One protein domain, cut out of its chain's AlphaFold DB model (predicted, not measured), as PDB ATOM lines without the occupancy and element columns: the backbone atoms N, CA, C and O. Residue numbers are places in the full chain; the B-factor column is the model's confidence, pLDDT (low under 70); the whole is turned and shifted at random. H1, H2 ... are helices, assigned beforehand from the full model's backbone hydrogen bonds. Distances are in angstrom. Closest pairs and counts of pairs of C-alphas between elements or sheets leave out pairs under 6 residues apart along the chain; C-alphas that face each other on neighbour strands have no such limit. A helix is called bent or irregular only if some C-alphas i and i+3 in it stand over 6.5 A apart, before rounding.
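AT A GLANCE: This is residues 46 to 101 of the 110 residues of an uncharacterized protein of Acer yangbiense (UniProt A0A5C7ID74). A long helix, H1, and a shorter one, H3, run opposite ways as a lopsided V, meeting where H1 ends and H3 begins; at this closed end the small helix H2 and the long loop of residues 73 to 88 bring the chain round from one arm to the other. The first residues of H1, 46 to 51, stick out free. The printed part has 56 residues with three named helices, in the order H1, H2, H3, and no named strand; its class is all helix. It is only just compact, close to loose, with a radius of gyration of the C-alphas of 12.0 A, and its elongated outline spans 36 by 20 by 15 A.

HOW THE PARTS SIT: H1, residues 46 to 64, is the longest helix, and its residues 46 to 51 stand free. A tight link of 2 residues joins it to H2, residues 67 to 72. H1 and H2 are close but not clearly touching, the closest C-alphas being those of Arg 62 and Leu 70, 7.4 A apart. They run the same way at a steep tilt of 51 degrees. H1 touches H3, residues 89 to 100, with residues 59 to 64 alone, and H3 touches H1 with residues 89 to 93 alone. The closest C-alphas of these two, those of Gly 63 and Met 92, are 6.2 A apart. H1 and H3 run opposite ways at a steep tilt of 35.1 degrees, only just steep. H2 and H3 are apart, but only just, with their closest C-alphas 8.3 A apart. In H1 and H2 every O i to N i+4 pair is within hydrogen-bond range; in H3, 7 of 8 are.

IN THESE COORDINATES: H1 runs from C-alpha 46 at (28.459, 13.619, 40.130) to C-alpha 64 at (53.288, 19.992, 40.560), 25.6 A. It is neither bent nor irregular, but only just: C-alphas 61 and 64 are 6.2 A apart. H2, residues 67 to 72, measures 8.5 A from first to last C-alpha. H3 measures 17.4 A, from C-alpha 89 at (53.445, 26.011, 37.901) to C-alpha 100 at (39.657, 24.580, 48.352).

THE WHOLE: The two C-alphas farthest apart, those of Gly 46 and Ser 72, are 36.6 A apart. The C-alphas of the first and last printed residues, Gly 46 and Glu 101, are 19.3 A apart. The link from H2 to H3, residues 73 to 88, is long, with 16 residues. The printed part has no cut. The mean pLDDT of the printed part is 91.9, and no printed residue is under 70.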
ATOM      1  N   GLY A  46      27.269  14.264  39.572       90.69
ATOM      2  CA  GLY A  46      28.459  13.619  40.130       90.69
ATOM      3  C   GLY A  46      29.484  13.153  39.090       90.69
ATOM      4  O   GLY A  46      30.662  13.050  39.415       90.69
ATOM      5  N   GLU A  47      29.089  12.928  37.831       93.31
ATOM      6  CA  GLU A  47      30.042  12.589  36.765       93.31
ATOM      7  C   GLU A  47      31.000  13.741  36.440       93.31
ATOM      8  O   GLU A  47      32.178  13.488  36.185       93.31
ATOM      9  N   PHE A  48      30.525  14.993  36.463       93.25
ATOM     10  CA  PHE A  48      31.392  16.158  36.258       93.25
ATOM     11  C   PHE A  48      32.347  16.338  37.431       93.25
ATOM     12  O   PHE A  48      33.525  16.604  37.218       93.25
ATOM     13  N   LEU A  49      31.857  16.119  38.655       92.06
ATOM     14  CA  LEU A  49      32.689  16.194  39.850       92.06
ATOM     15  C   LEU A  49      33.793  15.133  39.826       92.06
ATOM     16  O   LEU A  49      34.954  15.458  40.056       92.06
ATOM     17  N   GLN A  50      33.460  13.882  39.492       94.44
ATOM     18  CA  GLN A  50      34.464  12.824  39.383       94.44
ATOM     19  C   GLN A  50      35.484  13.136  38.283       94.44
ATOM     20  O   GLN A  50      36.680  12.993  38.504       94.44
ATOM     21  N   ALA A  51      35.032  13.625  37.126       94.00
ATOM     22  CA  ALA A  51      35.943  14.009  36.054       94.00
ATOM     23  C   ALA A  51      36.854  15.185  36.453       94.00
ATOM     24  O   ALA A  51      38.023  15.195  36.082       94.00
ATOM     25  N   ALA A  52      36.351  16.156  37.225       93.19
ATOM     26  CA  ALA A  52      37.163  17.242  37.769       93.19
ATOM     27  C   ALA A  52      38.242  16.715  38.727       93.19
ATOM     28  O   ALA A  52      39.389  17.147  38.652       93.19
ATOM     29  N   VAL A  53      37.902  15.749  39.586       94.12
ATOM     30  CA  VAL A  53      38.871  15.077  40.470       94.12
ATOM     31  C   VAL A  53      39.933  14.338  39.652       94.12
ATOM     32  O   VAL A  53      41.125  14.507  39.904       94.12
ATOM     33  N   ASP A  54      39.523  13.574  38.639       94.94
ATOM     34  CA  ASP A  54      40.441  12.823  37.777       94.94
ATOM     35  C   ASP A  54      41.394  13.763  37.013       94.94
ATOM     36  O   ASP A  54      42.596  13.503  36.921       94.94
ATOM     37  N   ALA A  55      40.885  14.894  36.514       95.06
ATOM     38  CA  ALA A  55      41.684  15.932  35.871       95.06
ATOM     39  C   ALA A  55      42.640  16.617  36.867       95.06
ATOM     40  O   ALA A  55      43.829  16.774  36.575       95.06
ATOM     41  N   GLY A  56      42.170  16.936  38.076       95.00
ATOM     42  CA  GLY A  56      42.994  17.478  39.158       95.00
ATOM     43  C   GLY A  56      44.153  16.549  39.536       95.00
ATOM     44  O   GLY A  56      45.280  17.004  39.718       95.00
ATOM     45  N   GLU A  57      43.937  15.232  39.547       96.00
ATOM     46  CA  GLU A  57      44.993  14.239  39.781       96.00
ATOM     47  C   GLU A  57      46.110  14.285  38.724       96.00
ATOM     48  O   GLU A  57      47.287  14.068  39.046       96.00
ATOM     49  N   VAL A  58      45.780  14.597  37.465       95.94
ATOM     50  CA  VAL A  58      46.774  14.827  36.401       95.94
ATOM     51  C   VAL A  58      47.613  16.058  36.733       95.94
ATOM     52  O   VAL A  58      48.847  15.980  36.700       95.94
ATOM     53  N   VAL A  59      46.969  17.171  37.104       96.06
ATOM     54  CA  VAL A  59      47.654  18.421  37.475       96.06
ATOM     55  C   VAL A  59      48.552  18.207  38.692       96.06
ATOM     56  O   VAL A  59      49.717  18.598  38.675       96.06
ATOM     57  N   TRP A  60      48.073  17.494  39.709       95.94
ATOM     58  CA  TRP A  60      48.851  17.174  40.902       95.94
ATOM     59  C   TRP A  60      50.109  16.364  40.560       95.94
ATOM     60  O   TRP A  60      51.241  16.758  40.864       95.94
ATOM     61  N   LYS A  61      49.933  15.232  39.870       95.38
ATOM     62  CA  LYS A  61      51.025  14.287  39.591       95.38
ATOM     63  C   LYS A  61      52.038  14.827  38.597       95.38
ATOM     64  O   LYS A  61      53.221  14.516  38.733       95.38
ATOM     65  N   ARG A  62      51.587  15.554  37.573       94.38
ATOM     66  CA  ARG A  62      52.430  15.968  36.442       94.38
ATOM     67  C   ARG A  62      52.784  17.441  36.489       94.38
ATOM     68  O   ARG A  62      53.929  17.760  36.213       94.38
ATOM     69  N   GLY A  63      51.842  18.290  36.879       91.06
ATOM     70  CA  GLY A  63      52.010  19.737  36.934       91.06
ATOM     71  C   GLY A  63      52.748  20.255  38.169       91.06
ATOM     72  O   GLY A  63      53.475  21.237  38.072       91.06
ATOM     73  N   LEU A  64      52.628  19.572  39.315       92.31
ATOM     74  CA  LEU A  64      53.288  19.992  40.560       92.31
ATOM     75  C   LEU A  64      54.391  19.023  41.006       92.31
ATOM     76  O   LEU A  64      55.546  19.415  41.142       92.31
ATOM     77  N   LEU A  65      54.072  17.738  41.195       90.81
ATOM     78  CA  LEU A  65      55.010  16.793  41.823       90.81
ATOM     79  C   LEU A  65      56.160  16.338  40.917       90.81
ATOM     80  O   LEU A  65      57.252  16.037  41.401       90.81
ATOM     81  N   LYS A  66      55.908  16.195  39.611       93.38
ATOM     82  CA  LYS A  66      56.870  15.601  38.665       93.38
ATOM     83  C   LYS A  66      57.212  16.509  37.489       93.38
ATOM     84  O   LYS A  66      57.939  16.045  36.614       93.38
ATOM     85  N   ALA A  67      56.748  17.761  37.476       92.19
ATOM     86  CA  ALA A  67      56.895  18.672  36.339       92.19
ATOM     87  C   ALA A  67      58.345  18.747  35.856       92.19
ATOM     88  O   ALA A  67      58.637  18.311  34.747       92.19
ATOM     89  N   GLN A  68      59.280  19.148  36.724       91.94
ATOM     90  CA  GLN A  68      60.701  19.269  36.368       91.94
ATOM     91  C   GLN A  68      61.297  17.977  35.792       91.94
ATOM     92  O   GLN A  68      62.022  18.012  34.800       91.94
ATOM     93  N   LYS A  69      60.957  16.821  36.376       95.62
ATOM     94  CA  LYS A  69      61.426  15.513  35.896       95.62
ATOM     95  C   LYS A  69      60.836  15.155  34.531       95.62
ATOM     96  O   LYS A  69      61.514  14.534  33.718       95.62
ATOM     97  N   LEU A  70      59.566  15.470  34.292       93.81
ATOM     98  CA  LEU A  70      58.904  15.193  33.017       93.81
ATOM     99  C   LEU A  70      59.411  16.131  31.918       93.81
ATOM    100  O   LEU A  70      59.669  15.665  30.809       93.81
ATOM    101  N   ILE A  71      59.635  17.400  32.254       93.88
ATOM    102  CA  ILE A  71      60.214  18.420  31.375       93.88
ATOM    103  C   ILE A  71      61.633  18.021  30.966       93.88
ATOM    104  O   ILE A  71      61.926  17.926  29.777       93.88
ATOM    105  N   SER A  72      62.492  17.635  31.920       95.12
ATOM    106  CA  SER A  72      63.856  17.177  31.612       95.12
ATOM    107  C   SER A  72      63.904  15.899  30.762       95.12
ATOM    108  O   SER A  72      64.932  15.585  30.174       95.12
ATOM    109  N   GLN A  73      62.816  15.120  30.737       95.94
ATOM    110  CA  GLN A  73      62.674  13.907  29.925       95.94
ATOM    111  C   GLN A  73      62.002  14.164  28.565       95.94
ATOM    112  O   GLN A  73      61.793  13.206  27.824       95.94
ATOM    113  N   GLY A  74      61.611  15.406  28.256       93.69
ATOM    114  CA  GLY A  74      60.852  15.738  27.046       93.69
ATOM    115  C   GLY A  74      59.431  15.157  27.022       93.69
ATOM    116  O   GLY A  74      58.845  15.010  25.957       93.69
ATOM    117  N   LYS A  75      58.879  14.789  28.186       94.12
ATOM    118  CA  LYS A  75      57.532  14.202  28.337       94.12
ATOM    119  C   LYS A  75      56.467  15.222  28.740       94.12
ATOM    120  O   LYS A  75      55.296  14.873  28.863       94.12
ATOM    121  N   MET A  76      56.875  16.455  29.008       94.25
ATOM    122  CA  MET A  76      55.998  17.577  29.306       94.25
ATOM    123  C   MET A  76      56.645  18.857  28.780       94.25
ATOM    124  O   MET A  76      57.859  19.015  28.895       94.25
ATOM    125  N   HIS A  77      55.849  19.747  28.200       93.56
ATOM    126  CA  HIS A  77      56.307  21.066  27.780       93.56
ATOM    127  C   HIS A  77      56.464  21.981  29.005       93.56
ATOM    128  O   HIS A  77      55.553  22.062  29.830       93.56
ATOM    129  N   ASP A  78      57.598  22.676  29.112       92.25
ATOM    130  CA  ASP A  78      57.903  23.603  30.222       92.25
ATOM    131  C   ASP A  78      56.987  24.843  30.222       92.25
ATOM    132  O   ASP A  78      56.748  25.467  31.252       92.25
ATOM    133  N   GLY A  79      56.429  25.166  29.052       90.06
ATOM    134  CA  GLY A  79      55.806  26.462  28.800       90.06
ATOM    135  C   GLY A  79      56.857  27.499  28.412       90.06
ATOM    136  O   GLY A  79      58.036  27.359  28.735       90.06
ATOM    137  N   ASP A  80      56.438  28.560  27.733       92.19
ATOM    138  CA  ASP A  80      57.346  29.650  27.370       92.19
ATOM    139  C   ASP A  80      57.729  30.465  28.616       92.19
ATOM    140  O   ASP A  80      58.788  31.094  28.689       92.19
ATOM    141  N   ARG A  81      56.844  30.459  29.624       91.19
ATOM    142  CA  ARG A  81      57.045  31.096  30.930       91.19
ATOM    143  C   ARG A  81      56.689  30.121  32.066       91.19
ATOM    144  O   ARG A  81      55.530  30.104  32.494       91.19
ATOM    145  N   PRO A  82      57.664  29.391  32.641       88.56
ATOM    146  CA  PRO A  82      57.419  28.254  33.548       88.56
ATOM    147  C   PRO A  82      56.817  28.623  34.913       88.56
ATOM    148  O   PRO A  82      56.321  27.764  35.641       88.56
ATOM    149  N   TYR A  83      56.804  29.910  35.264       91.75
ATOM    150  CA  TYR A  83      56.168  30.438  36.478       91.75
ATOM    151  C   TYR A  83      54.949  31.322  36.170       91.75
ATOM    152  O   TYR A  83      54.486  32.077  37.020       91.75
ATOM    153  N   SER A  84      54.436  31.294  34.941       92.31
ATOM    154  CA  SER A  84      53.236  32.051  34.581       92.31
ATOM    155  C   SER A  84      51.958  31.403  35.119       92.31
ATOM    156  O   SER A  84      51.944  30.240  35.519       92.31
ATOM    157  N   LEU A  85      50.868  32.172  35.099       88.69
ATOM    158  CA  LEU A  85      49.529  31.696  35.444       88.69
ATOM    159  C   LEU A  85      48.959  30.708  34.409       88.69
ATOM    160  O   LEU A  85      48.125  29.885  34.753       88.69
ATOM    161  N   PHE A  86      49.373  30.783  33.143       89.38
ATOM    162  CA  PHE A  86      48.706  30.039  32.067       89.38
ATOM    163  C   PHE A  86      49.453  28.784  31.618       89.38
ATOM    164  O   PHE A  86      48.832  27.781  31.272       89.38
ATOM    165  N   GLU A  87      50.778  28.812  31.655       90.00
ATOM    166  CA  GLU A  87      51.618  27.689  31.215       90.00
ATOM    167  C   GLU A  87      52.471  27.141  32.356       90.00
ATOM    168  O   GLU A  87      52.949  26.012  32.302       90.00
ATOM    169  N   GLY A  88      52.660  27.951  33.396       90.12
ATOM    170  CA  GLY A  88      53.572  27.659  34.479       90.12
ATOM    171  C   GLY A  88      52.932  26.998  35.692       90.12
ATOM    172  O   GLY A  88      51.714  26.856  35.825       90.12
ATOM    173  N   ILE A  89      53.804  26.658  36.637       91.56
ATOM    174  CA  ILE A  89      53.445  26.011  37.901       91.56
ATOM    175  C   ILE A  89      52.490  26.860  38.756       91.56
ATOM    176  O   ILE A  89      51.701  26.316  39.526       91.56
ATOM    177  N   ASN A  90      52.515  28.188  38.598       91.31
ATOM    178  CA  ASN A  90      51.665  29.098  39.363       91.31
ATOM    179  C   ASN A  90      50.182  28.932  39.009       91.31
ATOM    180  O   ASN A  90      49.354  28.938  39.913       91.31
ATOM    181  N   GLY A  91      49.844  28.708  37.735       89.88
ATOM    182  CA  GLY A  91      48.471  28.371  37.331       89.88
ATOM    183  C   GLY A  91      47.986  27.055  37.911       89.88
ATOM    184  O   GLY A  91      46.888  26.950  38.450       89.88
ATOM    185  N   MET A  92      48.855  26.049  37.851       91.62
ATOM    186  CA  MET A  92      48.570  24.712  38.371       91.62
ATOM    187  C   MET A  92      48.379  24.722  39.888       91.62
ATOM    188  O   MET A  92      47.541  23.990  40.400       91.62
ATOM    189  N   ALA A  93      49.131  25.556  40.611       92.19
ATOM    190  CA  ALA A  93      48.951  25.755  42.045       92.19
ATOM    191  C   ALA A  93      47.669  26.543  42.354       92.19
ATOM    192  O   ALA A  93      46.933  26.160  43.261       92.19
ATOM    193  N   TYR A  94      47.379  27.601  41.585       89.88
ATOM    194  CA  TYR A  94      46.173  28.410  41.767       89.88
ATOM    195  C   TYR A  94      44.900  27.576  41.602       89.88
ATOM    196  O   TYR A  94      43.982  27.728  42.399       89.88
ATOM    197  N   LEU A  95      44.877  26.629  40.654       90.19
ATOM    198  CA  LEU A  95      43.778  25.670  40.501       90.19
ATOM    199  C   LEU A  95      43.395  25.004  41.833       90.19
ATOM    200  O   LEU A  95      42.220  24.911  42.158       90.19
ATOM    201  N   PHE A  96      44.373  24.546  42.619       90.25
ATOM    202  CA  PHE A  96      44.085  23.881  43.892       90.25
ATOM    203  C   PHE A  96      43.652  24.847  44.989       90.25
ATOM    204  O   PHE A  96      42.860  24.453  45.841       90.25
ATOM    205  N   LEU A  97      44.147  26.088  44.979       88.12
ATOM    206  CA  LEU A  97      43.648  27.121  45.890       88.12
ATOM    207  C   LEU A  97      42.161  27.371  45.629       88.12
ATOM    208  O   LEU A  97      41.363  27.337  46.562       88.12
ATOM    209  N   ASP A  98      41.801  27.497  44.354       84.38
ATOM    210  CA  ASP A  98      40.429  27.721  43.913       84.38
ATOM    211  C   ASP A  98      39.512  26.516  44.194       84.38
ATOM    212  O   ASP A  98      38.357  26.663  44.570       84.38
ATOM    213  N   MET A  99      40.027  25.285  44.125       81.69
ATOM    214  CA  MET A  99      39.245  24.103  44.518       81.69
ATOM    215  C   MET A  99      38.971  24.010  46.031       81.69
ATOM    216  O   MET A  99      38.007  23.351  46.423       81.69
ATOM    217  N   ILE A 100      39.816  24.605  46.884       83.50
ATOM    218  CA  ILE A 100      39.657  24.580  48.352       83.50
ATOM    219  C   ILE A 100      38.701  25.679  48.808       83.50
ATOM    220  O   ILE A 100      37.782  25.421  49.586       83.50
ATOM    221  N   GLU A 101      38.938  26.897  48.335       81.31
ATOM    222  CA  GLU A 101      38.105  28.061  48.596       81.31
ATOM    223  C   GLU A 101      37.716  28.657  47.241       81.31
ATOM    224  O   GLU A 101      38.473  29.464  46.700       81.31
TER     225      GLU A 101